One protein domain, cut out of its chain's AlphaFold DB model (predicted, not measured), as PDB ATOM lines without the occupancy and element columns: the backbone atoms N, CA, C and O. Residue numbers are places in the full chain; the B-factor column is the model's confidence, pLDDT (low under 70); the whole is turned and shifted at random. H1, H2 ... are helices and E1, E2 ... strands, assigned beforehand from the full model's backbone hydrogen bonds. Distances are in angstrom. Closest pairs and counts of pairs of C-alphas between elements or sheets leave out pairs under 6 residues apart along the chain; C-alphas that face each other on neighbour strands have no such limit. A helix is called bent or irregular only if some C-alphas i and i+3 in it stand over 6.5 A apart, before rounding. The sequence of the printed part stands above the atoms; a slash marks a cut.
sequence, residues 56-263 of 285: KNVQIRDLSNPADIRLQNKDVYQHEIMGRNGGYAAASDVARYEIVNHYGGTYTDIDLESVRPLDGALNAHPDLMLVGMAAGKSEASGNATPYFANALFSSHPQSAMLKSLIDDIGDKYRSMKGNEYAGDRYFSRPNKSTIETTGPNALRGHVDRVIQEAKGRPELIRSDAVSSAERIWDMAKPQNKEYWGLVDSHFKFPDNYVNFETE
ATOM      1  N   LYS A  56     258.031 143.121 142.167       92.50
ATOM      2  CA  LYS A  56     257.439 144.167 143.029       92.50
ATOM      3  C   LYS A  56     256.520 143.638 144.141       92.50
ATOM      4  O   LYS A  56     256.311 144.328 145.135       92.50
ATOM      5  N   ASN A  57     255.944 142.454 143.957       91.69
ATOM      6  CA  ASN A  57     255.026 141.801 144.890       91.69
ATOM      7  C   ASN A  57     255.702 140.743 145.780       91.69
ATOM      8  O   ASN A  57     255.006 140.053 146.520       91.69
ATOM      9  N   VAL A  58     257.030 140.601 145.721       93.81
ATOM     10  CA  VAL A  58     257.792 139.667 146.557       93.81
ATOM     11  C   VAL A  58     258.782 140.451 147.408       93.81
ATOM     12  O   VAL A  58     259.530 141.287 146.914       93.81
ATOM     13  N   GLN A  59     258.805 140.175 148.710       92.62
ATOM     14  CA  GLN A  59     259.770 140.767 149.632       92.62
ATOM     15  C   GLN A  59     260.459 139.676 150.441       92.62
ATOM     16  O   GLN A  59     259.803 138.815 151.022       92.62
ATOM     17  N   ILE A  60     261.788 139.749 150.527       93.81
ATOM     18  CA  ILE A  60     262.593 138.816 151.320       93.81
ATOM     19  C   ILE A  60     263.088 139.532 152.574       93.81
ATOM     20  O   ILE A  60     263.960 140.409 152.529       93.81
ATOM     21  N   ARG A  61     262.493 139.160 153.707       91.88
ATOM     22  CA  ARG A  61     262.678 139.802 155.014       91.88
ATOM     23  C   ARG A  61     263.566 138.949 155.920       91.88
ATOM     24  O   ARG A  61     263.651 137.735 155.758       91.88
ATOM     25  N   ASP A  62     264.236 139.593 156.865       89.94
ATOM     26  CA  ASP A  62     265.176 138.962 157.790       89.94
ATOM     27  C   ASP A  62     264.634 138.927 159.225       89.94
ATOM     28  O   ASP A  62     264.704 139.915 159.956       89.94
ATOM     29  N   LEU A  63     264.159 137.756 159.660       88.12
ATOM     30  CA  LEU A  63     263.629 137.533 161.014       88.12
ATOM     31  C   LEU A  63     264.676 137.674 162.128       88.12
ATOM     32  O   LEU A  63     264.330 137.844 163.295       88.12
ATOM     33  N   SER A  64     265.966 137.590 161.794       78.69
ATOM     34  CA  SER A  64     267.043 137.764 162.774       78.69
ATOM     35  C   SER A  64     267.416 139.235 162.989       78.69
ATOM     36  O   SER A  64     268.095 139.560 163.969       78.69
ATOM     37  N   ASN A  65     266.950 140.133 162.112       85.44
ATOM     38  CA  ASN A  65     267.145 141.569 162.225       85.44
ATOM     39  C   ASN A  65     265.881 142.255 162.783       85.44
ATOM     40  O   ASN A  65     264.918 142.431 162.042       85.44
ATOM     41  N   PRO A  66     265.882 142.736 164.040       85.69
ATOM     42  CA  PRO A  66     264.710 143.389 164.626       85.69
ATOM     43  C   PRO A  66     264.350 144.730 163.970       85.69
ATOM     44  O   PRO A  66     263.240 145.211 164.170       85.69
ATOM     45  N   ALA A  67     265.267 145.341 163.208       88.69
ATOM     46  CA  ALA A  67     264.953 146.514 162.392       88.69
ATOM     47  C   ALA A  67     264.161 146.154 161.122       88.69
ATOM     48  O   ALA A  67     263.586 147.036 160.492       88.69
ATOM     49  N   ASP A  68     264.159 144.875 160.739       90.38
ATOM     50  CA  ASP A  68     263.435 144.358 159.586       90.38
ATOM     51  C   ASP A  68     262.096 143.740 160.022       90.38
ATOM     52  O   ASP A  68     261.037 144.249 159.656       90.38
ATOM     53  N   ILE A  69     262.141 142.699 160.864       91.50
ATOM     54  CA  ILE A  69     260.968 142.090 161.502       91.50
ATOM     55  C   ILE A  69     261.259 141.921 162.991       91.50
ATOM     56  O   ILE A  69     262.211 141.244 163.386       91.50
ATOM     57  N   ARG A  70     260.419 142.519 163.838       92.88
ATOM     58  CA  ARG A  70     260.526 142.388 165.293       92.88
ATOM     59  C   ARG A  70     259.533 141.352 165.801       92.88
ATOM     60  O   ARG A  70     258.341 141.629 165.862       92.88
ATOM     61  N   LEU A  71     260.053 140.206 166.229       93.75
ATOM     62  CA  LEU A  71     259.266 139.189 166.920       93.75
ATOM     63  C   LEU A  71     259.121 139.534 168.416       93.75
ATOM     64  O   LEU A  71     260.119 139.818 169.085       93.75
ATOM     65  N   GLN A  72     257.891 139.505 168.930       94.75
ATOM     66  CA  GLN A  72     257.553 139.561 170.351       94.75
ATOM     67  C   GLN A  72     258.174 138.374 171.093       94.75
ATOM     68  O   GLN A  72     258.886 138.577 172.076       94.75
ATOM     69  N   ASN A  73     257.972 137.150 170.604       92.62
ATOM     70  CA  ASN A  73     258.510 135.936 171.214       92.62
ATOM     71  C   ASN A  73     259.817 135.488 170.533       92.62
ATOM     72  O   ASN A  73     260.019 134.307 170.245       92.62
ATOM     73  N   LYS A  74     260.741 136.428 170.278       89.88
ATOM     74  CA  LYS A  74     262.032 136.143 169.622       89.88
ATOM     75  C   LYS A  74     262.819 135.020 170.308       89.88
ATOM     76  O   LYS A  74     263.381 134.165 169.626       89.88
ATOM     77  N   ASP A  75     262.843 135.009 171.635       84.94
ATOM     78  CA  ASP A  75     263.580 134.005 172.408       84.94
ATOM     79  C   ASP A  75     262.977 132.608 172.216       84.94
ATOM     80  O   ASP A  75     263.708 131.626 172.119       84.94
ATOM     81  N   VAL A  76     261.649 132.525 172.072       86.88
ATOM     82  CA  VAL A  76     260.928 131.284 171.754       86.88
ATOM     83  C   VAL A  76     261.282 130.804 170.347       86.88
ATOM     84  O   VAL A  76     261.678 129.654 170.171       86.88
ATOM     85  N   TYR A  77     261.212 131.696 169.355       87.50
ATOM     86  CA  TYR A  77     261.605 131.400 167.973       87.50
ATOM     87  C   TYR A  77     263.036 130.851 167.892       87.50
ATOM     88  O   TYR A  77     263.297 129.816 167.279       87.50
ATOM     89  N   GLN A  78     263.979 131.527 168.547       81.69
ATOM     90  CA  GLN A  78     265.378 131.113 168.557       81.69
ATOM     91  C   GLN A  78     265.595 129.817 169.350       81.69
ATOM     92  O   GLN A  78     266.411 128.993 168.936       81.69
ATOM     93  N   HIS A  79     264.866 129.606 170.448       79.50
ATOM     94  CA  HIS A  79     264.904 128.350 171.193       79.50
ATOM     95  C   HIS A  79     264.467 127.163 170.327       79.50
ATOM     96  O   HIS A  79     265.141 126.134 170.316       79.50
ATOM     97  N   GLU A  80     263.396 127.305 169.550       81.25
ATOM     98  CA  GLU A  80     262.939 126.251 168.639       81.25
ATOM     99  C   GLU A  80     263.984 125.912 167.567       81.25
ATOM    100  O   GLU A  80     264.245 124.742 167.286       81.25
ATOM    101  N   ILE A  81     264.651 126.917 166.997       77.00
ATOM    102  CA  ILE A  81     265.692 126.681 165.986       77.00
ATOM    103  C   ILE A  81     266.938 126.050 166.610       77.00
ATOM    104  O   ILE A  81     267.444 125.048 166.107       77.00
ATOM    105  N   MET A  82     267.448 126.636 167.693       73.06
ATOM    106  CA  MET A  82     268.757 126.288 168.248       73.06
ATOM    107  C   MET A  82     268.669 125.273 169.385       73.06
ATOM    108  O   MET A  82     269.336 124.241 169.349       73.06
ATOM    109  N   GLY A  83     267.836 125.555 170.387       67.69
ATOM    110  CA  GLY A  83     267.667 124.725 171.582       67.69
ATOM    111  C   GLY A  83     267.059 123.359 171.272       67.69
ATOM    112  O   GLY A  83     267.440 122.367 171.887       67.69
ATOM    113  N   ARG A  84     266.187 123.282 170.261       68.88
ATOM    114  CA  ARG A  84     265.606 122.019 169.776       68.88
ATOM    115  C   ARG A  84     266.284 121.428 168.545       68.88
ATOM    116  O   ARG A  84     265.764 120.473 167.972       68.88
ATOM    117  N   ASN A  85     267.460 121.943 168.180       68.31
ATOM    118  CA  ASN A  85     268.286 121.424 167.089       68.31
ATOM    119  C   ASN A  85     267.509 121.278 165.762       68.31
ATOM    120  O   ASN A  85     267.500 120.211 165.147       68.31
ATOM    121  N   GLY A  86     266.840 122.355 165.336       69.19
ATOM    122  CA  GLY A  86     266.072 122.390 164.090       69.19
ATOM    123  C   GLY A  86     264.567 122.160 164.250       69.19
ATOM    124  O   GLY A  86     263.952 121.538 163.385       69.19
ATOM    125  N   GLY A  87     263.945 122.695 165.304       73.62
ATOM    126  CA  GLY A  87     262.486 122.751 165.485       73.62
ATOM    127  C   GLY A  87     261.787 123.732 164.529       73.62
ATOM    128  O   GLY A  87     260.946 124.524 164.949       73.62
ATOM    129  N   TYR A  88     262.132 123.704 163.238       79.88
ATOM    130  CA  TYR A  88     261.738 124.716 162.250       79.88
ATOM    131  C   TYR A  88     260.223 124.891 162.114       79.88
ATOM    132  O   TYR A  88     259.763 126.008 161.908       79.88
ATOM    133  N   ALA A  89     259.441 123.819 162.272       81.00
ATOM    134  CA  ALA A  89     257.980 123.899 162.232       81.00
ATOM    135  C   ALA A  89     257.424 124.788 163.360       81.00
ATOM    136  O   ALA A  89     256.651 125.702 163.092       81.00
ATOM    137  N   ALA A  90     257.884 124.583 164.597       82.69
ATOM    138  CA  ALA A  90     257.459 125.378 165.748       82.69
ATOM    139  C   ALA A  90     258.016 126.808 165.700       82.69
ATOM    140  O   ALA A  90     257.307 127.759 166.017       82.69
ATOM    141  N   ALA A  91     259.257 126.983 165.238       87.38
ATOM    142  CA  ALA A  91     259.802 128.315 164.983       87.38
ATOM    143  C   ALA A  91     258.956 129.074 163.943       87.38
ATOM    144  O   ALA A  91     258.630 130.244 164.136       87.38
ATOM    145  N   SER A  92     258.547 128.391 162.868       91.94
ATOM    146  CA  SER A  92     257.647 128.951 161.862       91.94
ATOM    147  C   SER A  92     256.271 129.274 162.448       91.94
ATOM    148  O   SER A  92     255.713 130.311 162.112       91.94
ATOM    149  N   ASP A  93     255.720 128.448 163.345       93.00
ATOM    150  CA  ASP A  93     254.461 128.750 164.052       93.00
ATOM    151  C   ASP A  93     254.551 130.062 164.849       93.00
ATOM    152  O   ASP A  93     253.665 130.907 164.767       93.00
ATOM    153  N   VAL A  94     255.646 130.281 165.577       93.69
ATOM    154  CA  VAL A  94     255.862 131.525 166.335       93.69
ATOM    155  C   VAL A  94     255.939 132.727 165.393       93.69
ATOM    156  O   VAL A  94     255.257 133.732 165.593       93.69
ATOM    157  N   ALA A  95     256.746 132.617 164.335       95.94
ATOM    158  CA  ALA A  95     256.963 133.718 163.406       95.94
ATOM    159  C   ALA A  95     255.701 134.056 162.597       95.94
ATOM    160  O   ALA A  95     255.370 135.232 162.449       95.94
ATOM    161  N   ARG A  96     254.973 133.047 162.094       96.38
ATOM    162  CA  ARG A  96     253.811 133.257 161.218       96.38
ATOM    163  C   ARG A  96     252.693 134.026 161.911       96.38
ATOM    164  O   ARG A  96     252.132 134.938 161.308       96.38
ATOM    165  N   TYR A  97     252.395 133.701 163.169       97.62
ATOM    166  CA  TYR A  97     251.342 134.388 163.915       97.62
ATOM    167  C   TYR A  97     251.701 135.855 164.140       97.62
ATOM    168  O   TYR A  97     250.883 136.733 163.888       97.62
ATOM    169  N   GLU A  98     252.938 136.140 164.547       97.50
ATOM    170  CA  GLU A  98     253.375 137.510 164.824       97.50
ATOM    171  C   GLU A  98     253.498 138.369 163.562       97.50
ATOM    172  O   GLU A  98     253.095 139.534 163.577       97.50
ATOM    173  N   ILE A  99     253.987 137.797 162.455       97.38
ATOM    174  CA  ILE A  99     254.039 138.478 161.154       97.38
ATOM    175  C   ILE A  99     252.627 138.857 160.703       97.38
ATOM    176  O   ILE A  99     252.382 140.020 160.379       97.38
ATOM    177  N   VAL A 100     251.686 137.906 160.715       97.69
ATOM    178  CA  VAL A 100     250.302 138.181 160.305       97.69
ATOM    179  C   VAL A 100     249.624 139.146 161.275       97.69
ATOM    180  O   VAL A 100     248.888 140.020 160.835       97.69
ATOM    181  N   ASN A 101     249.902 139.080 162.577       97.62
ATOM    182  CA  ASN A 101     249.350 140.049 163.523       97.62
ATOM    183  C   ASN A 101     249.866 141.471 163.273       97.62
ATOM    184  O   ASN A 101     249.162 142.440 163.541       97.62
ATOM    185  N   HIS A 102     251.094 141.616 162.776       95.88
ATOM    186  CA  HIS A 102     251.667 142.925 162.486       95.88
ATOM    187  C   HIS A 102     251.166 143.506 161.157       95.88
ATOM    188  O   HIS A 102     250.800 144.677 161.104       95.88
ATOM    189  N   TYR A 103     251.151 142.702 160.091       95.81
ATOM    190  CA  TYR A 103     250.852 143.180 158.734       95.81
ATOM    191  C   TYR A 103     249.417 142.907 158.271       95.81
ATOM    192  O   TYR A 103     248.948 143.545 157.331       95.81
ATOM    193  N   GLY A 104     248.714 141.981 158.919       95.56
ATOM    194  CA  GLY A 104     247.482 141.398 158.406       95.56
ATOM    195  C   GLY A 104     247.714 140.510 157.183       95.56
ATOM    196  O   GLY A 104     248.831 140.360 156.683       95.56
ATOM    197  N   GLY A 105     246.628 139.929 156.683       95.25
ATOM    198  CA  GLY A 105     246.622 139.137 155.455       95.25
ATOM    199  C   GLY A 105     246.574 137.636 155.718       95.25
ATOM    200  O   GLY A 105     246.027 137.190 156.728       95.25
ATOM    201  N   THR A 106     247.109 136.866 154.773       95.56
ATOM    202  CA  THR A 106     247.028 135.401 154.751       95.56
ATOM    203  C   THR A 106     248.412 134.793 154.865       95.56
ATOM    204  O   THR A 106     249.310 135.129 154.093       95.56
ATOM    205  N   TYR A 107     248.562 133.861 155.795       96.50
ATOM    206  CA  TYR A 107     249.700 132.962 155.852       96.50
ATOM    207  C   TYR A 107     249.374 131.649 155.144       96.50
ATOM    208  O   TYR A 107     248.278 131.113 155.310       96.50
ATOM    209  N   THR A 108     250.358 131.110 154.427       94.25
ATOM    210  CA  THR A 108     250.329 129.759 153.869       94.25
ATOM    211  C   THR A 108     251.692 129.091 154.035       94.25
ATOM    212  O   THR A 108     252.724 129.736 153.835       94.25
ATOM    213  N   ASP A 109     251.705 127.799 154.369       91.44
ATOM    214  CA  ASP A 109     252.891 126.965 154.171       91.44
ATOM    215  C   ASP A 109     253.202 126.880 152.661       91.44
ATOM    216  O   ASP A 109     252.332 127.074 151.806       91.44
ATOM    217  N   ILE A 110     254.471 126.622 152.333       87.94
ATOM    218  CA  ILE A 110     254.971 126.592 150.946       87.94
ATOM    219  C   ILE A 110     254.522 125.357 150.156       87.94
ATOM    220  O   ILE A 110     254.740 125.300 148.951       87.94
ATOM    221  N   ASP A 111     253.960 124.359 150.836       84.69
ATOM    222  CA  ASP A 111     253.471 123.105 150.266       84.69
ATOM    223  C   ASP A 111     251.962 123.136 149.985       84.69
ATOM    224  O   ASP A 111     251.380 122.101 149.676       84.69
ATOM    225  N   LEU A 112     251.322 124.307 150.053       87.44
ATOM    226  CA  LEU A 112     249.929 124.499 149.658       87.44
ATOM    227  C   LEU A 112     249.831 125.220 148.314       87.44
ATOM    228  O   LEU A 112     250.672 126.046 147.959       87.44
ATOM    229  N   GLU A 113     248.748 124.954 147.589       89.31
ATOM    230  CA  GLU A 113     248.494 125.571 146.289       89.31
ATOM    231  C   GLU A 113     247.235 126.440 146.335       89.31
ATOM    232  O   GLU A 113     246.154 125.983 146.707       89.31
ATOM    233  N   SER A 114     247.359 127.702 145.919       89.75
ATOM    234  CA  SER A 114     246.196 128.560 145.691       89.75
ATOM    235  C   SER A 114     245.540 128.177 144.368       89.75
ATOM    236  O   SER A 114     246.128 128.333 143.302       89.75
ATOM    237  N   VAL A 115     244.298 127.701 144.441       92.38
ATOM    238  CA  VAL A 115     243.529 127.288 143.257       92.38
ATOM    239  C   VAL A 115     242.649 128.412 142.709       92.38
ATOM    240  O   VAL A 115     242.150 128.322 141.587       92.38
ATOM    241  N   ARG A 116     242.424 129.472 143.500       92.56
ATOM    242  CA  ARG A 116     241.611 130.642 143.138       92.56
ATOM    243  C   ARG A 116     242.145 131.915 143.806       92.56
ATOM    244  O   ARG A 116     242.655 131.829 144.922       92.56
ATOM    245  N   PRO A 117     241.962 133.097 143.185       91.38
ATOM    246  CA  PRO A 117     242.249 134.373 143.836       91.38
ATOM    247  C   PRO A 117     241.483 134.517 145.157       91.38
ATOM    248  O   PRO A 117     240.300 134.195 145.218       91.38
ATOM    249  N   LEU A 118     242.151 135.023 146.196       90.56
ATOM    250  CA  LEU A 118     241.546 135.257 147.517       90.56
ATOM    251  C   LEU A 118     240.821 136.611 147.629       90.56
ATOM    252  O   LEU A 118     240.150 136.864 148.630       90.56
ATOM    253  N   ASP A 119     240.978 137.491 146.638       85.75
ATOM    254  CA  ASP A 119     240.402 138.839 146.651       85.75
ATOM    255  C   ASP A 119     238.870 138.787 146.768       85.75
ATOM    256  O   ASP A 119     238.201 138.056 146.037       85.75
ATOM    257  N   GLY A 120     238.322 139.508 147.749       86.25
ATOM    258  CA  GLY A 120     236.887 139.518 148.056       86.25
ATOM    259  C   GLY A 120     236.317 138.228 148.671       86.25
ATOM    260  O   GLY A 120     235.143 138.210 149.038       86.25
ATOM    261  N   ALA A 121     237.110 137.160 148.818       88.88
ATOM    262  CA  ALA A 121     236.647 135.884 149.372       88.88
ATOM    263  C   ALA A 121     236.759 135.806 150.903       88.88
ATOM    264  O   ALA A 121     236.040 135.040 151.546       88.88
ATOM    265  N   LEU A 122     237.676 136.576 151.493       92.50
ATOM    266  CA  LEU A 122     238.002 136.506 152.914       92.50
ATOM    267  C   LEU A 122     237.137 137.472 153.725       92.50
ATOM    268  O   LEU A 122     237.287 138.686 153.622       92.50
ATOM    269  N   ASN A 123     236.281 136.921 154.586       88.81
ATOM    270  CA  ASN A 123     235.412 137.683 155.484       88.81
ATOM    271  C   ASN A 123     235.725 137.353 156.949       88.81
ATOM    272  O   ASN A 123     234.967 136.659 157.622       88.81
ATOM    273  N   ALA A 124     236.874 137.826 157.433       89.38
ATOM    274  CA  ALA A 124     237.256 137.704 158.838       89.38
ATOM    275  C   ALA A 124     236.705 138.887 159.650       89.38
ATOM    276  O   ALA A 124     236.840 140.040 159.230       89.38
ATOM    277  N   HIS A 125     236.157 138.623 160.837       94.19
ATOM    278  CA  HIS A 125     235.927 139.677 161.828       94.19
ATOM    279  C   HIS A 125     237.279 140.304 162.247       94.19
ATOM    280  O   HIS A 125     238.248 139.552 162.370       94.19
ATOM    281  N   PRO A 126     237.372 141.627 162.507       95.56
ATOM    282  CA  PRO A 126     238.627 142.295 162.888       95.56
ATOM    283  C   PRO A 126     239.383 141.637 164.049       95.56
ATOM    284  O   PRO A 126     240.605 141.559 164.024       95.56
ATOM    285  N   ASP A 127     238.644 141.112 165.025       96.44
ATOM    286  CA  ASP A 127     239.203 140.479 166.227       96.44
ATOM    287  C   ASP A 127     239.300 138.949 166.177       96.44
ATOM    288  O   ASP A 127     239.720 138.343 167.161       96.44
ATOM    289  N   LEU A 128     238.900 138.316 165.070       95.62
ATOM    290  CA  LEU A 128     238.970 136.861 164.893       95.62
ATOM    291  C   LEU A 128     239.969 136.495 163.789       95.62
ATOM    292  O   LEU A 128     240.662 137.352 163.237       95.62
ATOM    293  N   MET A 129     240.049 135.202 163.484       95.75
ATOM    294  CA  MET A 129     240.882 134.652 162.423       95.75
ATOM    295  C   MET A 129     240.091 133.646 161.592       95.75
ATOM    296  O   MET A 129     239.272 132.902 162.132       95.75
ATOM    297  N   LEU A 130     240.410 133.569 160.301       96.62
ATOM    298  CA  LEU A 130     240.019 132.454 159.442       96.62
ATOM    299  C   LEU A 130     241.131 131.409 159.450       96.62
ATOM    300  O   LEU A 130     242.297 131.763 159.316       96.62
ATOM    301  N   VAL A 131     240.791 130.131 159.566       95.19
ATOM    302  CA  VAL A 131     241.735 129.018 159.667       95.19
ATOM    303  C   VAL A 131     241.355 127.924 158.678       95.19
ATOM    304  O   VAL A 131     240.183 127.575 158.530       95.19
ATOM    305  N   GLY A 132     242.359 127.385 157.994       92.50
ATOM    306  CA  GLY A 132     242.207 126.247 157.105       92.50
ATOM    307  C   GLY A 132     241.705 125.010 157.842       92.50
ATOM    308  O   GLY A 132     242.140 124.712 158.955       92.50
ATOM    309  N   MET A 133     240.812 124.266 157.197       89.00
ATOM    310  CA  MET A 133     240.298 123.000 157.709       89.00
ATOM    311  C   MET A 133     240.743 121.883 156.774       89.00
ATOM    312  O   MET A 133     240.339 121.842 155.615       89.00
ATOM    313  N   ALA A 134     241.582 120.981 157.273       81.06
ATOM    314  CA  ALA A 134     242.028 119.830 156.503       81.06
ATOM    315  C   ALA A 134     241.125 118.623 156.776       81.06
ATOM    316  O   ALA A 134     240.640 118.424 157.899       81.06
ATOM    317  N   ALA A 135     240.908 117.808 155.741       73.50
ATOM    318  CA  ALA A 135     240.103 116.600 155.845       73.50
ATOM    319  C   ALA A 135     240.680 115.663 156.916       73.50
ATOM    320  O   ALA A 135     241.868 115.329 156.908       73.50
ATOM    321  N   GLY A 136     239.835 115.235 157.854       63.69
ATOM    322  CA  GLY A 136     240.206 114.200 158.810       63.69
ATOM    323  C   GLY A 136     240.504 112.891 158.086       63.69
ATOM    324  O   GLY A 136     239.874 112.572 157.079       63.69
ATOM    325  N   LYS A 137     241.438 112.088 158.611       56.16
ATOM    326  CA  LYS A 137     241.517 110.683 158.190       56.16
ATOM    327  C   LYS A 137     240.178 110.036 158.533       56.16
ATOM    328  O   LYS A 137     239.721 110.189 159.663       56.16
ATOM    329  N   SER A 138     239.563 109.338 157.583       48.81
ATOM    330  CA  SER A 138     238.360 108.552 157.849       48.81
ATOM    331  C   SER A 138     238.660 107.575 158.984       48.81
ATOM    332  O   SER A 138     239.444 106.636 158.807       48.81
ATOM    333  N   GLU A 139     238.091 107.808 160.164       48.84
ATOM    334  CA  GLU A 139     238.106 106.801 161.216       48.84
ATOM    335  C   GLU A 139     237.202 105.632 160.799       48.84
ATOM    336  O   GLU A 139     236.339 105.767 159.928       48.84
ATOM    337  N   ALA A 140     237.381 104.470 161.431       41.41
ATOM    338  CA  ALA A 140     236.585 103.265 161.167       41.41
ATOM    339  C   ALA A 140     235.057 103.465 161.336       41.41
ATOM    340  O   ALA A 140     234.279 102.593 160.963       41.41
ATOM    341  N   SER A 141     234.628 104.610 161.881       47.94
ATOM    342  CA  SER A 141     233.243 105.055 162.069       47.94
ATOM    343  C   SER A 141     232.610 105.746 160.849       47.94
ATOM    344  O   SER A 141     231.421 106.056 160.891       47.94
ATOM    345  N   GLY A 142     233.361 106.006 159.770       47.62
ATOM    346  CA  GLY A 142     232.827 106.585 158.528       47.62
ATOM    347  C   GLY A 142     232.582 108.101 158.541       47.62
ATOM    348  O   GLY A 142     232.236 108.652 157.500       47.62
ATOM    349  N   ASN A 143     232.810 108.795 159.663       53.59
ATOM    350  CA  ASN A 143     232.731 110.257 159.751       53.59
ATOM    351  C   ASN A 143     234.132 110.880 159.827       53.59
ATOM    352  O   ASN A 143     234.876 110.656 160.781       53.59
ATOM    353  N   ALA A 144     234.488 111.692 158.830       69.06
ATOM    354  CA  ALA A 144     235.740 112.445 158.814       69.06
ATOM    355  C   ALA A 144     235.531 113.813 159.482       69.06
ATOM    356  O   ALA A 144     235.114 114.773 158.836       69.06
ATOM    357  N   THR A 145     235.806 113.915 160.784       76.81
ATOM    358  CA  THR A 145     235.822 115.229 161.442       76.81
ATOM    359  C   THR A 145     237.082 115.991 161.008       76.81
ATOM    360  O   THR A 145     238.182 115.446 161.138       76.81
ATOM    361  N   PRO A 146     236.959 117.220 160.472       82.00
ATOM    362  CA  PRO A 146     238.109 117.981 160.002       82.00
ATOM    363  C   PRO A 146     238.978 118.444 161.176       82.00
ATOM    364  O   PRO A 146     238.518 118.551 162.316       82.00
ATOM    365  N   TYR A 147     240.241 118.751 160.899       82.62
ATOM    366  CA  TYR A 147     241.156 119.319 161.888       82.62
ATOM    367  C   TYR A 147     241.650 120.700 161.455       82.62
ATOM    368  O   TYR A 147     241.737 121.002 160.265       82.62
ATOM    369  N   PHE A 148     241.972 121.536 162.444       87.50
ATOM    370  CA  PHE A 148     242.534 122.867 162.226       87.50
ATOM    371  C   PHE A 148     243.915 122.737 161.584       87.50
ATOM    372  O   PHE A 148     244.797 122.081 162.133       87.50
ATOM    373  N   ALA A 149     244.122 123.368 160.436       87.94
ATOM    374  CA  ALA A 149     245.400 123.400 159.748       87.94
ATOM    375  C   ALA A 149     245.998 124.803 159.872       87.94
ATOM    376  O   ALA A 149     245.675 125.700 159.101       87.94
ATOM    377  N   ASN A 150     246.921 124.994 160.817       90.00
ATOM    378  CA  ASN A 150     247.661 126.256 160.964       90.00
ATOM    379  C   ASN A 150     248.680 126.509 159.828       90.00
ATOM    380  O   ASN A 150     249.386 127.521 159.827       90.00
ATOM    381  N   ALA A 151     248.739 125.595 158.859       90.62
ATOM    382  CA  ALA A 151     249.382 125.776 157.567       90.62
ATOM    383  C   ALA A 151     248.668 126.825 156.695       90.62
ATOM    384  O   ALA A 151     249.278 127.324 155.761       90.62
ATOM    385  N   LEU A 152     247.412 127.187 156.998       94.62
ATOM    386  CA  LEU A 152     246.664 128.238 156.307       94.62
ATOM    387  C   LEU A 152     245.819 129.028 157.307       94.62
ATOM    388  O   LEU A 152     244.975 128.455 157.996       94.62
ATOM    389  N   PHE A 153     245.993 130.345 157.360       96.81
ATOM    390  CA  PHE A 153     245.087 131.215 158.109       96.81
ATOM    391  C   PHE A 153     245.139 132.657 157.607       96.81
ATOM    392  O   PHE A 153     246.130 133.081 157.013       96.81
ATOM    393  N   SER A 154     244.090 133.423 157.897       96.81
ATOM    394  CA  SER A 154     244.027 134.860 157.635       96.81
ATOM    395  C   SER A 154     243.558 135.628 158.854       96.81
ATOM    396  O   SER A 154     242.719 135.153 159.619       96.81
ATOM    397  N   SER A 155     244.065 136.845 159.006       97.31
ATOM    398  CA  SER A 155     243.649 137.754 160.068       97.31
ATOM    399  C   SER A 155     243.841 139.205 159.645       97.31
ATOM    400  O   SER A 155     244.713 139.529 158.837       97.31
ATOM    401  N   HIS A 156     243.053 140.091 160.247       97.19
ATOM    402  CA  HIS A 156     243.374 141.517 160.277       97.19
ATOM    403  C   HIS A 156     244.623 141.755 161.140       97.19
ATOM    404  O   HIS A 156     244.911 140.936 162.028       97.19
ATOM    405  N   PRO A 157     245.374 142.847 160.901       97.31
ATOM    406  CA  PRO A 157     246.436 143.236 161.813       97.31
ATOM    407  C   PRO A 157     245.840 143.553 163.189       97.31
ATOM    408  O   PRO A 157     244.744 144.100 163.291       97.31
ATOM    409  N   GLN A 158     246.579 143.229 164.248       96.75
ATOM    410  CA  GLN A 158     246.224 143.491 165.645       96.75
ATOM    411  C   GLN A 158     244.935 142.804 166.136       96.75
ATOM    412  O   GLN A 158     244.385 143.219 167.153       96.75
ATOM    413  N   SER A 159     244.486 141.739 165.462       97.56
ATOM    414  CA  SER A 159     243.337 140.926 165.889       97.56
ATOM    415  C   SER A 159     243.488 140.458 167.337       97.56
ATOM    416  O   SER A 159     244.507 139.861 167.704       97.56
ATOM    417  N   ALA A 160     242.470 140.701 168.171       97.19
ATOM    418  CA  ALA A 160     242.509 140.342 169.589       97.19
ATOM    419  C   ALA A 160     242.704 138.830 169.815       97.19
ATOM    420  O   ALA A 160     243.466 138.417 170.698       97.19
ATOM    421  N   MET A 161     242.071 137.990 168.988       95.69
ATOM    422  CA  MET A 161     242.265 136.541 169.028       95.69
ATOM    423  C   MET A 161     243.711 136.158 168.701       95.69
ATOM    424  O   MET A 161     244.316 135.381 169.439       95.69
ATOM    425  N   LEU A 162     244.280 136.693 167.618       96.81
ATOM    426  CA  LEU A 162     245.643 136.347 167.213       96.81
ATOM    427  C   LEU A 162     246.668 136.861 168.228       96.81
ATOM    428  O   LEU A 162     247.594 136.143 168.602       96.81
ATOM    429  N   LYS A 163     246.470 138.080 168.734       97.44
ATOM    430  CA  LYS A 163     247.310 138.648 169.785       97.44
ATOM    431  C   LYS A 163     247.304 137.785 171.048       97.44
ATOM    432  O   LYS A 163     248.375 137.499 171.575       97.44
ATOM    433  N   SER A 164     246.134 137.354 171.515       96.69
ATOM    434  CA  SER A 164     246.061 136.513 172.715       96.69
ATOM    435  C   SER A 164     246.694 135.134 172.504       96.69
ATOM    436  O   SER A 164     247.314 134.622 173.427       96.69
ATOM    437  N   LEU A 165     246.643 134.564 171.292       95.75
ATOM    438  CA  LEU A 165     247.373 133.328 170.969       95.75
ATOM    439  C   LEU A 165     248.895 133.523 171.060       95.75
ATOM    440  O   LEU A 165     249.607 132.677 171.597       95.75
ATOM    441  N   ILE A 166     249.401 134.644 170.539       96.56
ATOM    442  CA  ILE A 166     250.827 135.008 170.605       96.56
ATOM    443  C   ILE A 166     251.274 135.189 172.061       96.56
ATOM    444  O   ILE A 166     252.365 134.743 172.434       96.56
ATOM    445  N   ASP A 167     250.444 135.842 172.876       96.00
ATOM    446  CA  ASP A 167     250.709 136.051 174.298       96.00
ATOM    447  C   ASP A 167     250.740 134.703 175.049       96.00
ATOM    448  O   ASP A 167     251.730 134.421 175.732       96.00
ATOM    449  N   ASP A 168     249.753 133.828 174.813       92.44
ATOM    450  CA  ASP A 168     249.661 132.480 175.397       92.44
ATOM    451  C   ASP A 168     250.880 131.610 175.056       92.44
ATOM    452  O   ASP A 168     251.423 130.919 175.924       92.44
ATOM    453  N   ILE A 169     251.344 131.650 173.799       90.50
ATOM    454  CA  ILE A 169     252.576 130.964 173.390       90.50
ATOM    455  C   ILE A 169     253.743 131.495 174.229       90.50
ATOM    456  O   ILE A 169     254.454 130.711 174.856       90.50
ATOM    457  N   GLY A 170     253.921 132.813 174.315       90.69
ATOM    458  CA  GLY A 170     254.983 133.414 175.121       90.69
ATOM    459  C   GLY A 170     254.940 132.996 176.596       90.69
ATOM    460  O   GLY A 170     255.967 132.614 177.166       90.69
ATOM    461  N   ASP A 171     253.757 133.033 177.212       90.12
ATOM    462  CA  ASP A 171     253.548 132.652 178.614       90.12
ATOM    463  C   ASP A 171     253.818 131.169 178.866       90.12
ATOM    464  O   ASP A 171     254.462 130.798 179.857       90.12
ATOM    465  N   LYS A 172     253.420 130.301 177.933       84.06
ATOM    466  CA  LYS A 172     253.701 128.870 178.027       84.06
ATOM    467  C   LYS A 172     255.205 128.596 178.019       84.06
ATOM    468  O   LYS A 172     255.683 127.830 178.849       84.06
ATOM    469  N   TYR A 173     255.989 129.265 177.176       81.88
ATOM    470  CA  TYR A 173     257.450 129.092 177.198       81.88
ATOM    471  C   TYR A 173     258.096 129.678 178.451       81.88
ATOM    472  O   TYR A 173     258.985 129.048 179.025       81.88
ATOM    473  N   ARG A 174     257.624 130.839 178.926       83.00
ATOM    474  CA  ARG A 174     258.090 131.413 180.199       83.00
ATOM    475  C   ARG A 174     257.846 130.469 181.375       83.00
ATOM    476  O   ARG A 174     258.734 130.321 182.205       83.00
ATOM    477  N   SER A 175     256.690 129.811 181.419       79.06
ATOM    478  CA  SER A 175     256.347 128.858 182.486       79.06
ATOM    479  C   SER A 175     257.061 127.505 182.374       79.06
ATOM    480  O   SER A 175     257.254 126.837 183.389       79.06
ATOM    481  N   MET A 176     257.486 127.098 181.171       74.50
ATOM    482  CA  MET A 176     258.333 125.913 180.972       74.50
ATOM    483  C   MET A 176     259.786 126.152 181.397       74.50
ATOM    484  O   MET A 176     260.473 125.218 181.815       74.50
ATOM    485  N   LYS A 177     260.277 127.390 181.294       68.06
ATOM    486  CA  LYS A 177     261.653 127.733 181.656       68.06
ATOM    487  C   LYS A 177     261.876 127.518 183.159       68.06
ATOM    488  O   LYS A 177     261.318 128.231 183.985       68.06
ATOM    489  N   GLY A 178     262.716 126.540 183.503       61.09
ATOM    490  CA  GLY A 178     262.992 126.154 184.892       61.09
ATOM    491  C   GLY A 178     261.952 125.216 185.520       61.09
ATOM    492  O   GLY A 178     262.044 124.944 186.712       61.09
ATOM    493  N   ASN A 179     260.982 124.712 184.745       60.03
ATOM    494  CA  ASN A 179     260.005 123.719 185.194       60.03
ATOM    495  C   ASN A 179     260.367 122.326 184.658       60.03
ATOM    496  O   ASN A 179     260.261 122.066 183.458       60.03
ATOM    497  N   GLU A 180     260.767 121.434 185.561       53.75
ATOM    498  CA  GLU A 180     261.319 120.108 185.253       53.75
ATOM    499  C   GLU A 180     260.324 119.202 184.513       53.75
ATOM    500  O   GLU A 180     260.654 118.624 183.479       53.75
ATOM    501  N   TYR A 181     259.075 119.135 184.981       55.28
ATOM    502  CA  TYR A 181     258.054 118.252 184.409       55.28
ATOM    503  C   TYR A 181     257.534 118.758 183.058       55.28
ATOM    504  O   TYR A 181     257.335 117.988 182.112       55.28
ATOM    505  N   ALA A 182     257.305 120.070 182.954       57.72
ATOM    506  CA  ALA A 182     256.831 120.679 181.716       57.72
ATOM    507  C   ALA A 182     257.929 120.682 180.637       57.72
ATOM    508  O   ALA A 182     257.637 120.403 179.471       57.72
ATOM    509  N   GLY A 183     259.182 120.924 181.035       60.66
ATOM    510  CA  GLY A 183     260.356 120.829 180.173       60.66
ATOM    511  C   GLY A 183     260.580 119.411 179.645       60.66
ATOM    512  O   GLY A 183     260.685 119.230 178.432       60.66
ATOM    513  N   ASP A 184     260.562 118.391 180.511       62.53
ATOM    514  CA  ASP A 184     260.785 116.996 180.098       62.53
ATOM    515  C   ASP A 184     259.776 116.530 179.042       62.53
ATOM    516  O   ASP A 184     260.139 116.007 177.984       62.53
ATOM    517  N   ARG A 185     258.482 116.785 179.268       62.91
ATOM    518  CA  ARG A 185     257.435 116.422 178.301       62.91
ATOM    519  C   ARG A 185     257.617 117.136 176.958       62.91
ATOM    520  O   ARG A 185     257.267 116.577 175.914       62.91
ATOM    521  N   TYR A 186     258.145 118.356 176.986       64.12
ATOM    522  CA  TYR A 186     258.401 119.170 175.807       64.12
ATOM    523  C   TYR A 186     259.606 118.659 174.989       64.12
ATOM    524  O   TYR A 186     259.496 118.567 173.760       64.12
ATOM    525  N   PHE A 187     260.694 118.228 175.644       62.22
ATOM    526  CA  PHE A 187     261.890 117.673 174.985       62.22
ATOM    527  C   PHE A 187     261.746 116.200 174.573       62.22
ATOM    528  O   PHE A 187     262.186 115.822 173.487       62.22
ATOM    529  N   SER A 188     261.094 115.368 175.387       61.34
ATOM    530  CA  SER A 188     260.957 113.921 175.139       61.34
ATOM    531  C   SER A 188     259.980 113.573 174.008       61.34
ATOM    532  O   SER A 188     259.995 112.453 173.491       61.34
ATOM    533  N   ARG A 189     259.105 114.509 173.608       62.50
ATOM    534  CA  ARG A 189     258.066 114.282 172.586       62.50
ATOM    535  C   ARG A 189     257.996 115.419 171.567       62.50
ATOM    536  O   ARG A 189     256.941 116.039 171.427       62.50
ATOM    537  N   PRO A 190     259.067 115.655 170.797       59.56
ATOM    538  CA  PRO A 190     259.241 116.881 170.031       59.56
ATOM    539  C   PRO A 190     258.095 117.191 169.048       59.56
ATOM    540  O   PRO A 190     257.628 118.323 168.965       59.56
ATOM    541  N   ASN A 191     257.577 116.200 168.323       60.91
ATOM    542  CA  ASN A 191     256.477 116.449 167.382       60.91
ATOM    543  C   ASN A 191     255.147 116.716 168.098       60.91
ATOM    544  O   ASN A 191     254.333 117.520 167.650       60.91
ATOM    545  N   LYS A 192     254.917 116.033 169.223       66.12
ATOM    546  CA  LYS A 192     253.689 116.187 170.004       66.12
ATOM    547  C   LYS A 192     253.681 117.528 170.736       66.12
ATOM    548  O   LYS A 192     252.648 118.187 170.746       66.12
ATOM    549  N   SER A 193     254.827 117.949 171.271       66.94
ATOM    550  CA  SER A 193     254.972 119.238 171.941       66.94
ATOM    551  C   SER A 193     254.764 120.408 170.981       66.94
ATOM    552  O   SER A 193     254.037 121.324 171.348       66.94
ATOM    553  N   THR A 194     255.259 120.342 169.739       67.12
ATOM    554  CA  THR A 194     254.952 121.345 168.698       67.12
ATOM    555  C   THR A 194     253.447 121.442 168.430       67.12
ATOM    556  O   THR A 194     252.867 122.518 168.563       67.12
ATOM    557  N   ILE A 195     252.779 120.315 168.144       66.94
ATOM    558  CA  ILE A 195     251.331 120.290 167.855       66.94
ATOM    559  C   ILE A 195     250.505 120.876 169.014       66.94
ATOM    560  O   ILE A 195     249.534 121.591 168.774       66.94
ATOM    561  N   GLU A 196     250.879 120.569 170.259       73.25
ATOM    562  CA  GLU A 196     250.163 120.965 171.483       73.25
ATOM    563  C   GLU A 196     250.545 122.356 172.018       73.25
ATOM    564  O   GLU A 196     249.896 122.852 172.941       73.25
ATOM    565  N   THR A 197     251.605 122.982 171.503       70.06
ATOM    566  CA  THR A 197     252.144 124.241 172.054       70.06
ATOM    567  C   THR A 197     252.020 125.403 171.088       70.06
ATOM    568  O   THR A 197     251.596 126.471 171.512       70.06
ATOM    569  N   THR A 198     252.335 125.194 169.814       77.69
ATOM    570  CA  THR A 198     252.325 126.253 168.791       77.69
ATOM    571  C   THR A 198     251.465 125.890 167.575       77.69
ATOM    572  O   THR A 198     251.034 126.764 166.825       77.69
ATOM    573  N   GLY A 199     251.193 124.596 167.396       79.31
ATOM    574  CA  GLY A 199     250.546 124.048 166.215       79.31
ATOM    575  C   GLY A 199     249.012 123.939 166.288       79.31
ATOM    576  O   GLY A 199     248.352 124.611 167.085       79.31
ATOM    577  N   PRO A 200     248.425 123.039 165.475       81.56
ATOM    578  CA  PRO A 200     246.980 122.849 165.326       81.56
ATOM    579  C   PRO A 200     246.160 122.714 166.611       81.56
ATOM    580  O   PRO A 200     245.058 123.253 166.699       81.56
ATOM    581  N   ASN A 201     246.668 121.993 167.617       80.69
ATOM    582  CA  ASN A 201     245.897 121.745 168.836       80.69
ATOM    583  C   ASN A 201     245.875 122.971 169.745       80.69
ATOM    584  O   ASN A 201     244.851 123.226 170.374       80.69
ATOM    585  N   ALA A 202     246.982 123.719 169.795       83.38
ATOM    586  CA  ALA A 202     247.021 124.991 170.504       83.38
ATOM    587  C   ALA A 202     246.007 125.965 169.887       83.38
ATOM    588  O   ALA A 202     245.170 126.507 170.602       83.38
ATOM    589  N   LEU A 203     245.992 126.078 168.553       87.81
ATOM    590  CA  LEU A 203     245.037 126.923 167.836       87.81
ATOM    591  C   LEU A 203     243.579 126.491 168.062       87.81
ATOM    592  O   LEU A 203     242.731 127.328 168.361       87.81
ATOM    593  N   ARG A 204     243.277 125.189 167.992       88.88
ATOM    594  CA  ARG A 204     241.932 124.663 168.281       88.88
ATOM    595  C   ARG A 204     241.488 124.978 169.714       88.88
ATOM    596  O   ARG A 204     240.355 125.405 169.922       88.88
ATOM    597  N   GLY A 205     242.354 124.731 170.698       88.25
ATOM    598  CA  GLY A 205     242.063 125.033 172.102       88.25
ATOM    599  C   GLY A 205     241.825 126.527 172.325       88.25
ATOM    600  O   GLY A 205     240.916 126.903 173.060       88.25
ATOM    601  N   HIS A 206     242.577 127.370 171.619       91.75
ATOM    602  CA  HIS A 206     242.410 128.819 171.649       91.75
ATOM    603  C   HIS A 206     241.081 129.280 171.041       91.75
ATOM    604  O   HIS A 206     240.399 130.114 171.625       91.75
ATOM    605  N   VAL A 207     240.664 128.696 169.913       92.69
ATOM    606  CA  VAL A 207     239.342 128.959 169.311       92.69
ATOM    607  C   VAL A 207     238.215 128.607 170.282       92.69
ATOM    608  O   VAL A 207     237.290 129.396 170.457       92.69
ATOM    609  N   ASP A 208     238.296 127.452 170.950       92.31
ATOM    610  CA  ASP A 208     237.313 127.080 171.975       92.31
ATOM    611  C   ASP A 208     237.279 128.091 173.114       92.31
ATOM    612  O   ASP A 208     236.203 128.545 173.492       92.31
ATOM    613  N   ARG A 209     238.452 128.502 173.606       93.06
ATOM    614  CA  ARG A 209     238.561 129.522 174.645       93.06
ATOM    615  C   ARG A 209     237.874 130.825 174.244       93.06
ATOM    616  O   ARG A 209     237.008 131.286 174.982       93.06
ATOM    617  N   VAL A 210     238.171 131.353 173.056       94.75
ATOM    618  CA  VAL A 210     237.538 132.572 172.522       94.75
ATOM    619  C   VAL A 210     236.016 132.423 172.442       94.75
ATOM    620  O   VAL A 210     235.285 133.321 172.857       94.75
ATOM    621  N   ILE A 211     235.521 131.280 171.956       94.31
ATOM    622  CA  ILE A 211     234.079 131.004 171.872       94.31
ATOM    623  C   ILE A 211     233.436 131.001 173.264       94.31
ATOM    624  O   ILE A 211     232.397 131.633 173.463       94.31
ATOM    625  N   GLN A 212     234.016 130.281 174.225       94.00
ATOM    626  CA  GLN A 212     233.422 130.154 175.555       94.00
ATOM    627  C   GLN A 212     233.501 131.462 176.350       94.00
ATOM    628  O   GLN A 212     232.533 131.824 177.021       94.00
ATOM    629  N   GLU A 213     234.597 132.213 176.233       93.75
ATOM    630  CA  GLU A 213     234.741 133.544 176.831       93.75
ATOM    631  C   GLU A 213     233.705 134.523 176.264       93.75
ATOM    632  O   GLU A 213     233.002 135.179 177.034       93.75
ATOM    633  N   ALA A 214     233.518 134.555 174.939       92.19
ATOM    634  CA  ALA A 214     232.504 135.397 174.296       92.19
ATOM    635  C   ALA A 214     231.070 135.038 174.727       92.19
ATOM    636  O   ALA A 214     230.189 135.897 174.775       92.19
ATOM    637  N   LYS A 215     230.833 133.770 175.084       92.88
ATOM    638  CA  LYS A 215     229.557 133.291 175.635       92.88
ATOM    639  C   LYS A 215     229.395 133.560 177.135       92.88
ATOM    640  O   LYS A 215     228.334 133.249 177.676       92.88
ATOM    641  N   GLY A 216     230.418 134.093 177.806       94.31
ATOM    642  CA  GLY A 216     230.440 134.277 179.258       94.31
ATOM    643  C   GLY A 216     230.462 132.958 180.034       94.31
ATOM    644  O   GLY A 216     229.908 132.900 181.128       94.31
ATOM    645  N   ARG A 217     231.042 131.899 179.451       93.00
ATOM    646  CA  ARG A 217     231.086 130.534 180.012       93.00
ATOM    647  C   ARG A 217     232.506 129.951 180.074       93.00
ATOM    648  O   ARG A 217     232.739 128.862 179.541       93.00
ATOM    649  N   PRO A 218     233.490 130.648 180.671       91.75
ATOM    650  CA  PRO A 218     234.877 130.177 180.718       91.75
ATOM    651  C   PRO A 218     235.042 128.813 181.416       91.75
ATOM    652  O   PRO A 218     235.992 128.085 181.148       91.75
ATOM    653  N   GLU A 219     234.105 128.416 182.275       88.44
ATOM    654  CA  GLU A 219     234.072 127.098 182.914       88.44
ATOM    655  C   GLU A 219     233.855 125.932 181.936       88.44
ATOM    656  O   GLU A 219     234.118 124.784 182.287       88.44
ATOM    657  N   LEU A 220     233.379 126.214 180.718       87.81
ATOM    658  CA  LEU A 220     233.159 125.217 179.667       87.81
ATOM    659  C   LEU A 220     234.351 125.063 178.717       87.81
ATOM    660  O   LEU A 220     234.260 124.299 177.754       87.81
ATOM    661  N   ILE A 221     235.455 125.779 178.959       88.50
ATOM    662  CA  ILE A 221     236.680 125.636 178.171       88.50
ATOM    663  C   ILE A 221     237.216 124.214 178.340       88.50
ATOM    664  O   ILE A 221     237.491 123.742 179.446       88.50
ATOM    665  N   ARG A 222     237.401 123.521 177.219       82.62
ATOM    666  CA  ARG A 222     237.812 122.113 177.188       82.62
ATOM    667  C   ARG A 222     239.336 121.981 177.188       82.62
ATOM    668  O   ARG A 222     239.942 121.589 176.188       82.62
ATOM    669  N   SER A 223     239.956 122.317 178.319       74.25
ATOM    670  CA  SER A 223     241.416 122.281 178.522       74.25
ATOM    671  C   SER A 223     241.909 121.108 179.379       74.25
ATOM    672  O   SER A 223     243.098 121.024 179.686       74.25
ATOM    673  N   ASP A 224     241.022 120.202 179.796       68.62
ATOM    674  CA  ASP A 224     241.392 119.047 180.612       68.62
ATOM    675  C   ASP A 224     242.143 117.968 179.801       68.62
ATOM    676  O   ASP A 224     242.207 117.982 178.565       68.62
ATOM    677  N   ALA A 225     242.745 117.008 180.509       64.00
ATOM    678  CA  ALA A 225     243.553 115.956 179.895       64.00
ATOM    679  C   ALA A 225     242.748 115.036 178.957       64.00
ATOM    680  O   ALA A 225     243.311 114.549 177.975       64.00
ATOM    681  N   VAL A 226     241.456 114.814 179.229       66.88
ATOM    682  CA  VAL A 226     240.564 113.996 178.393       66.88
ATOM    683  C   VAL A 226     240.228 114.758 177.115       66.88
ATOM    684  O   VAL A 226     240.438 114.237 176.020       66.88
ATOM    685  N   SER A 227     239.835 116.026 177.236       67.81
ATOM    686  CA  SER A 227     239.590 116.911 176.088       67.81
ATOM    687  C   SER A 227     240.828 117.122 175.212       67.81
ATOM    688  O   SER A 227     240.718 117.274 173.995       67.81
ATOM    689  N   SER A 228     242.020 117.109 175.813       65.00
ATOM    690  CA  SER A 228     243.299 117.189 175.096       65.00
ATOM    691  C   SER A 228     243.677 115.873 174.406       65.00
ATOM    692  O   SER A 228     244.386 115.882 173.395       65.00
ATOM    693  N   ALA A 229     243.224 114.735 174.944       62.94
ATOM    694  CA  ALA A 229     243.419 113.415 174.349       62.94
ATOM    695  C   ALA A 229     242.474 113.173 173.161       62.94
ATOM    696  O   ALA A 229     242.881 112.539 172.184       62.94
ATOM    697  N   GLU A 230     241.261 113.736 173.197       66.50
ATOM    698  CA  GLU A 230     240.369 113.841 172.039       66.50
ATOM    699  C   GLU A 230     240.928 114.881 171.052       66.50
ATOM    700  O   GLU A 230     240.502 116.034 170.987       66.50
ATOM    701  N   ARG A 231     241.940 114.468 170.275       60.41
ATOM    702  CA  ARG A 231     242.629 115.315 169.282       60.41
ATOM    703  C   ARG A 231     241.662 116.030 168.334       60.41
ATOM    704  O   ARG A 231     241.986 117.114 167.856       60.41
ATOM    705  N   ILE A 232     240.503 115.426 168.085       68.69
ATOM    706  CA  ILE A 232     239.451 115.928 167.216       68.69
ATOM    707  C   ILE A 232     238.117 115.750 167.949       68.69
ATOM    708  O   ILE A 232     237.737 114.635 168.300       68.69
ATOM    709  N   TRP A 233     237.407 116.850 168.198       80.19
ATOM    710  CA  TRP A 233     236.073 116.794 168.791       80.19
ATOM    711  C   TRP A 233     235.071 116.353 167.736       80.19
ATOM    712  O   TRP A 233     234.660 117.164 166.917       80.19
ATOM    713  N   ASP A 234     234.696 115.077 167.755       81.88
ATOM    714  CA  ASP A 234     233.827 114.465 166.745       81.88
ATOM    715  C   ASP A 234     232.569 115.308 166.468       81.88
ATOM    716  O   ASP A 234     231.776 115.584 167.372       81.88
ATOM    717  N   MET A 235     232.399 115.727 165.215       84.25
ATOM    718  CA  MET A 235     231.280 116.560 164.774       84.25
ATOM    719  C   MET A 235     229.942 115.809 164.777       84.25
ATOM    720  O   MET A 235     228.888 116.441 164.849       84.25
ATOM    721  N   ALA A 236     229.964 114.472 164.760       83.44
ATOM    722  CA  ALA A 236     228.762 113.653 164.870       83.44
ATOM    723  C   ALA A 236     228.178 113.638 166.292       83.44
ATOM    724  O   ALA A 236     226.990 113.364 166.474       83.44
ATOM    725  N   LYS A 237     228.994 113.946 167.310       84.94
ATOM    726  CA  LYS A 237     228.546 114.009 168.704       84.94
ATOM    727  C   LYS A 237     227.647 115.244 168.914       84.94
ATOM    728  O   LYS A 237     228.117 116.367 168.709       84.94
ATOM    729  N   PRO A 238     226.389 115.093 169.381       87.38
ATOM    730  CA  PRO A 238     225.446 116.209 169.531       87.38
ATOM    731  C   PRO A 238     225.973 117.385 170.360       87.38
ATOM    732  O   PRO A 238     225.713 118.539 170.024       87.38
ATOM    733  N   GLN A 239     226.765 117.108 171.399       85.50
ATOM    734  CA  GLN A 239     227.375 118.128 172.255       85.50
ATOM    735  C   GLN A 239     228.368 119.047 171.523       85.50
ATOM    736  O   GLN A 239     228.633 120.148 171.993       85.50
ATOM    737  N   ASN A 240     228.900 118.628 170.369       88.06
ATOM    738  CA  ASN A 240     229.863 119.406 169.587       88.06
ATOM    739  C   ASN A 240     229.202 120.216 168.461       88.06
ATOM    740  O   ASN A 240     229.879 121.014 167.812       88.06
ATOM    741  N   LYS A 241     227.894 120.044 168.223       90.56
ATOM    742  CA  LYS A 241     227.184 120.660 167.092       90.56
ATOM    743  C   LYS A 241     227.237 122.188 167.120       90.56
ATOM    744  O   LYS A 241     227.443 122.810 166.085       90.56
ATOM    745  N   GLU A 242     227.070 122.785 168.297       91.69
ATOM    746  CA  GLU A 242     227.136 124.242 168.453       91.69
ATOM    747  C   GLU A 242     228.545 124.770 168.149       91.69
ATOM    748  O   GLU A 242     228.697 125.703 167.366       91.69
ATOM    749  N   TYR A 243     229.573 124.131 168.717       91.25
ATOM    750  CA  TYR A 243     230.968 124.491 168.476       91.25
ATOM    751  C   TYR A 243     231.299 124.465 166.980       91.25
ATOM    752  O   TYR A 243     231.802 125.449 166.447       91.25
ATOM    753  N   TRP A 244     230.965 123.376 166.284       91.50
ATOM    754  CA  TRP A 244     231.251 123.259 164.854       91.50
ATOM    755  C   TRP A 244     230.438 124.225 163.992       91.50
ATOM    756  O   TRP A 244     230.968 124.721 163.004       91.50
ATOM    757  N   GLY A 245     229.206 124.560 164.387       93.12
ATOM    758  CA  GLY A 245     228.430 125.608 163.722       93.12
ATOM    759  C   GLY A 245     229.087 126.988 163.828       93.12
ATOM    760  O   GLY A 245     229.098 127.743 162.857       93.12
ATOM    761  N   LEU A 246     229.682 127.312 164.980       94.06
ATOM    762  CA  LEU A 246     230.443 128.553 165.164       94.06
ATOM    763  C   LEU A 246     231.751 128.542 164.369       94.06
ATOM    764  O   LEU A 246     232.066 129.534 163.716       94.06
ATOM    765  N   VAL A 247     232.476 127.418 164.376       93.12
ATOM    766  CA  VAL A 247     233.695 127.247 163.569       93.12
ATOM    767  C   VAL A 247     233.401 127.478 162.090       93.12
ATOM    768  O   VAL A 247     234.070 128.300 161.469       93.12
ATOM    769  N   ASP A 248     232.380 126.815 161.545       92.44
ATOM    770  CA  ASP A 248     232.020 126.918 160.126       92.44
ATOM    771  C   ASP A 248     231.598 128.340 159.726       92.44
ATOM    772  O   ASP A 248     231.948 128.808 158.648       92.44
ATOM    773  N   SER A 249     230.914 129.064 160.617       93.00
ATOM    774  CA  SER A 249     230.387 130.401 160.313       93.00
ATOM    775  C   SER A 249     231.366 131.558 160.537       93.00
ATOM    776  O   SER A 249     231.238 132.571 159.853       93.00
ATOM    777  N   HIS A 250     232.312 131.451 161.479       94.00
ATOM    778  CA  HIS A 250     233.144 132.595 161.900       94.00
ATOM    779  C   HIS A 250     234.654 132.361 161.804       94.00
ATOM    780  O   HIS A 250     235.409 133.331 161.770       94.00
ATOM    781  N   PHE A 251     235.103 131.103 161.785       94.94
ATOM    782  CA  PHE A 251     236.527 130.767 161.882       94.94
ATOM    783  C   PHE A 251     237.052 129.999 160.678       94.94
ATOM    784  O   PHE A 251     238.260 129.872 160.523       94.94
ATOM    785  N   LYS A 252     236.187 129.444 159.834       94.44
ATOM    786  CA  LYS A 252     236.608 128.587 158.732       94.44
ATOM    787  C   LYS A 252     237.068 129.415 157.536       94.44
ATOM    788  O   LYS A 252     236.347 130.273 157.032       94.44
ATOM    789  N   PHE A 253     238.273 129.127 157.057       94.94
ATOM    790  CA  PHE A 253     238.760 129.657 155.788       94.94
ATOM    791  C   PHE A 253     237.895 129.124 154.629       94.94
ATOM    792  O   PHE A 253     237.583 127.933 154.629       94.94
ATOM    793  N   PRO A 254     237.517 129.959 153.640       92.38
ATOM    794  CA  PRO A 254     236.661 129.542 152.533       92.38
ATOM    795  C   PRO A 254     237.138 128.274 151.806       92.38
ATOM    796  O   PRO A 254     238.290 128.178 151.375       92.38
ATOM    797  N   ASP A 255     236.224 127.322 151.614       89.81
ATOM    798  CA  ASP A 255     236.509 126.070 150.908       89.81
ATOM    799  C   ASP A 255     236.843 126.309 149.426       89.81
ATOM    800  O   ASP A 255     236.312 127.219 148.788       89.81
ATOM    801  N   ASN A 256     237.649 125.418 148.841       87.88
ATOM    802  CA  ASN A 256     237.996 125.400 147.410       87.88
ATOM    803  C   ASN A 256     238.817 126.605 146.907       87.88
ATOM    804  O   ASN A 256     238.829 126.874 145.703       87.88
ATOM    805  N   TYR A 257     239.504 127.322 147.802       91.38
ATOM    806  CA  TYR A 257     240.467 128.377 147.446       91.38
ATOM    807  C   TYR A 257     241.926 127.937 147.566       91.38
ATOM    808  O   TYR A 257     242.789 128.469 146.866       91.38
ATOM    809  N   VAL A 258     242.191 126.952 148.423       90.25
ATOM    810  CA  VAL A 258     243.520 126.388 148.657       90.25
ATOM    811  C   VAL A 258     243.420 124.867 148.663       90.25
ATOM    812  O   VAL A 258     242.515 124.307 149.283       90.25
ATOM    813  N   ASN A 259     244.332 124.213 147.953       85.12
ATOM    814  CA  ASN A 259     244.458 122.765 147.920       85.12
ATOM    815  C   ASN A 259     245.411 122.287 149.028       85.12
ATOM    816  O   ASN A 259     246.563 122.713 149.082       85.12
ATOM    817  N   PHE A 260     244.915 121.383 149.881       80.25
ATOM    818  CA  PHE A 260     245.658 120.707 150.957       80.25
ATOM    819  C   PHE A 260     246.093 119.275 150.580       80.25
ATOM    820  O   PHE A 260     246.486 118.480 151.435       80.25
ATOM    821  N   GLU A 261     245.944 118.884 149.318       77.44
ATOM    822  CA  GLU A 261     246.282 117.546 148.828       77.44
ATOM    823  C   GLU A 261     247.379 117.620 147.759       77.44
ATOM    824  O   GLU A 261     247.264 117.046 146.679       77.44
ATOM    825  N   THR A 262     248.455 118.347 148.055       73.44
ATOM    826  CA  THR A 262     249.653 118.413 147.203       73.44
ATOM    827  C   THR A 262     250.599 117.237 147.487       73.44
ATOM    828  O   THR A 262     250.593 116.648 148.577       73.44
ATOM    829  N   GLU A 263     251.438 116.876 146.513       72.62
ATOM    830  CA  GLU A 263     252.462 115.833 146.681       72.62
ATOM    831  C   GLU A 263     253.504 116.244 147.742       72.62
ATOM    832  O   GLU A 263     253.966 115.434 148.554       72.62
TER     833      GLU A 263
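What this domain is: This is residues 56 to 263 of the 285 residues of the protein "GT44 domain-containing protein" of Pseudomonas sp. 2822-17 (UniProt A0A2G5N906). A small three-stranded sheet lies near the middle, with H2 running along one face and H6 crossing that same face, while H8 is on the opposite face, to the side of the strands. H1 folds back on H2 as a helical hairpin, H3 crosses part of H2, and the short helices H4 and H5 lie between H3 and H6 along the chain. The printed part has 208 residues, with eight named helices and three named strands in the order H1 H2 E1 E2 E3 H3 H4 H5 H6 H7 H8; of the 113 residues in named elements helices hold 94 and strands 19, the class mostly helix, and the sheet runs E1 E3 E2, antiparallel. It is compact, with a radius of gyration of the C-alphas of 17.2 A and spans of 49 by 48 by 39 A.

Where its parts are: After residues 56 to 73, find C-alpha 74 at (262.032, 136.143, 169.622), where H1 begins; it runs to residue 83. H2, residues 88 to 103, is 21.7 A long. E1 is residues 105 to 108, E2 129 to 134 and E3 147 to 155; E3 bends by 82 degrees at residue 151. H3, residues 160 to 176, is the longest helix, 24.3 A. Next come H4, 180 to 188, H5, 190 to 197, and H6, 200 to 214, 21.2 A long. H7 is residues 225 to 229; H8, 238 to 251, 19.8 A long, ends with C-alpha 251 at (236.527, 130.767, 161.882) and is irregular, with C-alphas 239 and 242 7.2 A apart.

How they stand to each other: In the sheet, look for N 107 and O 153 of E1 and E3 at 2.8 A, and N 132 and O 152 of E2 and E3 at 2.8 A; E2 and E3 form a hairpin. H2 lies over E1 and E3 at a height over the sheet of 9.4 A. H6 lies over E3 on the same face, at 8.4 A; H8 is on the opposite face, over none of the strands. H1 touches residues 88 to 95 of H2 at a shallow tilt of 16 degrees, opposite ways; their closest C-alphas are Tyr 77 and Ala 91, 4.7 A. H2 touches H3 through residues 94 to 101 alone, closest C-alphas Asn 101 and Leu 162, 6.4 A. H5 touches H4 and H6 only at the corner, with only just 3 pairs of C-alphas within 8 A each. H7 touches no helix. Every O i to N i+4 pair is within hydrogen-bond range in H1, H3, H4, H5, H6 and H7, but 11 of 12 in H2 and 8 of 10 in H8.

The domain as a whole: The farthest C-alphas, of Ala 67 and Ser 141, are 52.2 A apart. The printed part has no cut; the links E1 to E2 and E2 to E3 are long. Confidence is under 70 at residues 83 to 86, 136 to 144, 177 to 195 and 224 to 232.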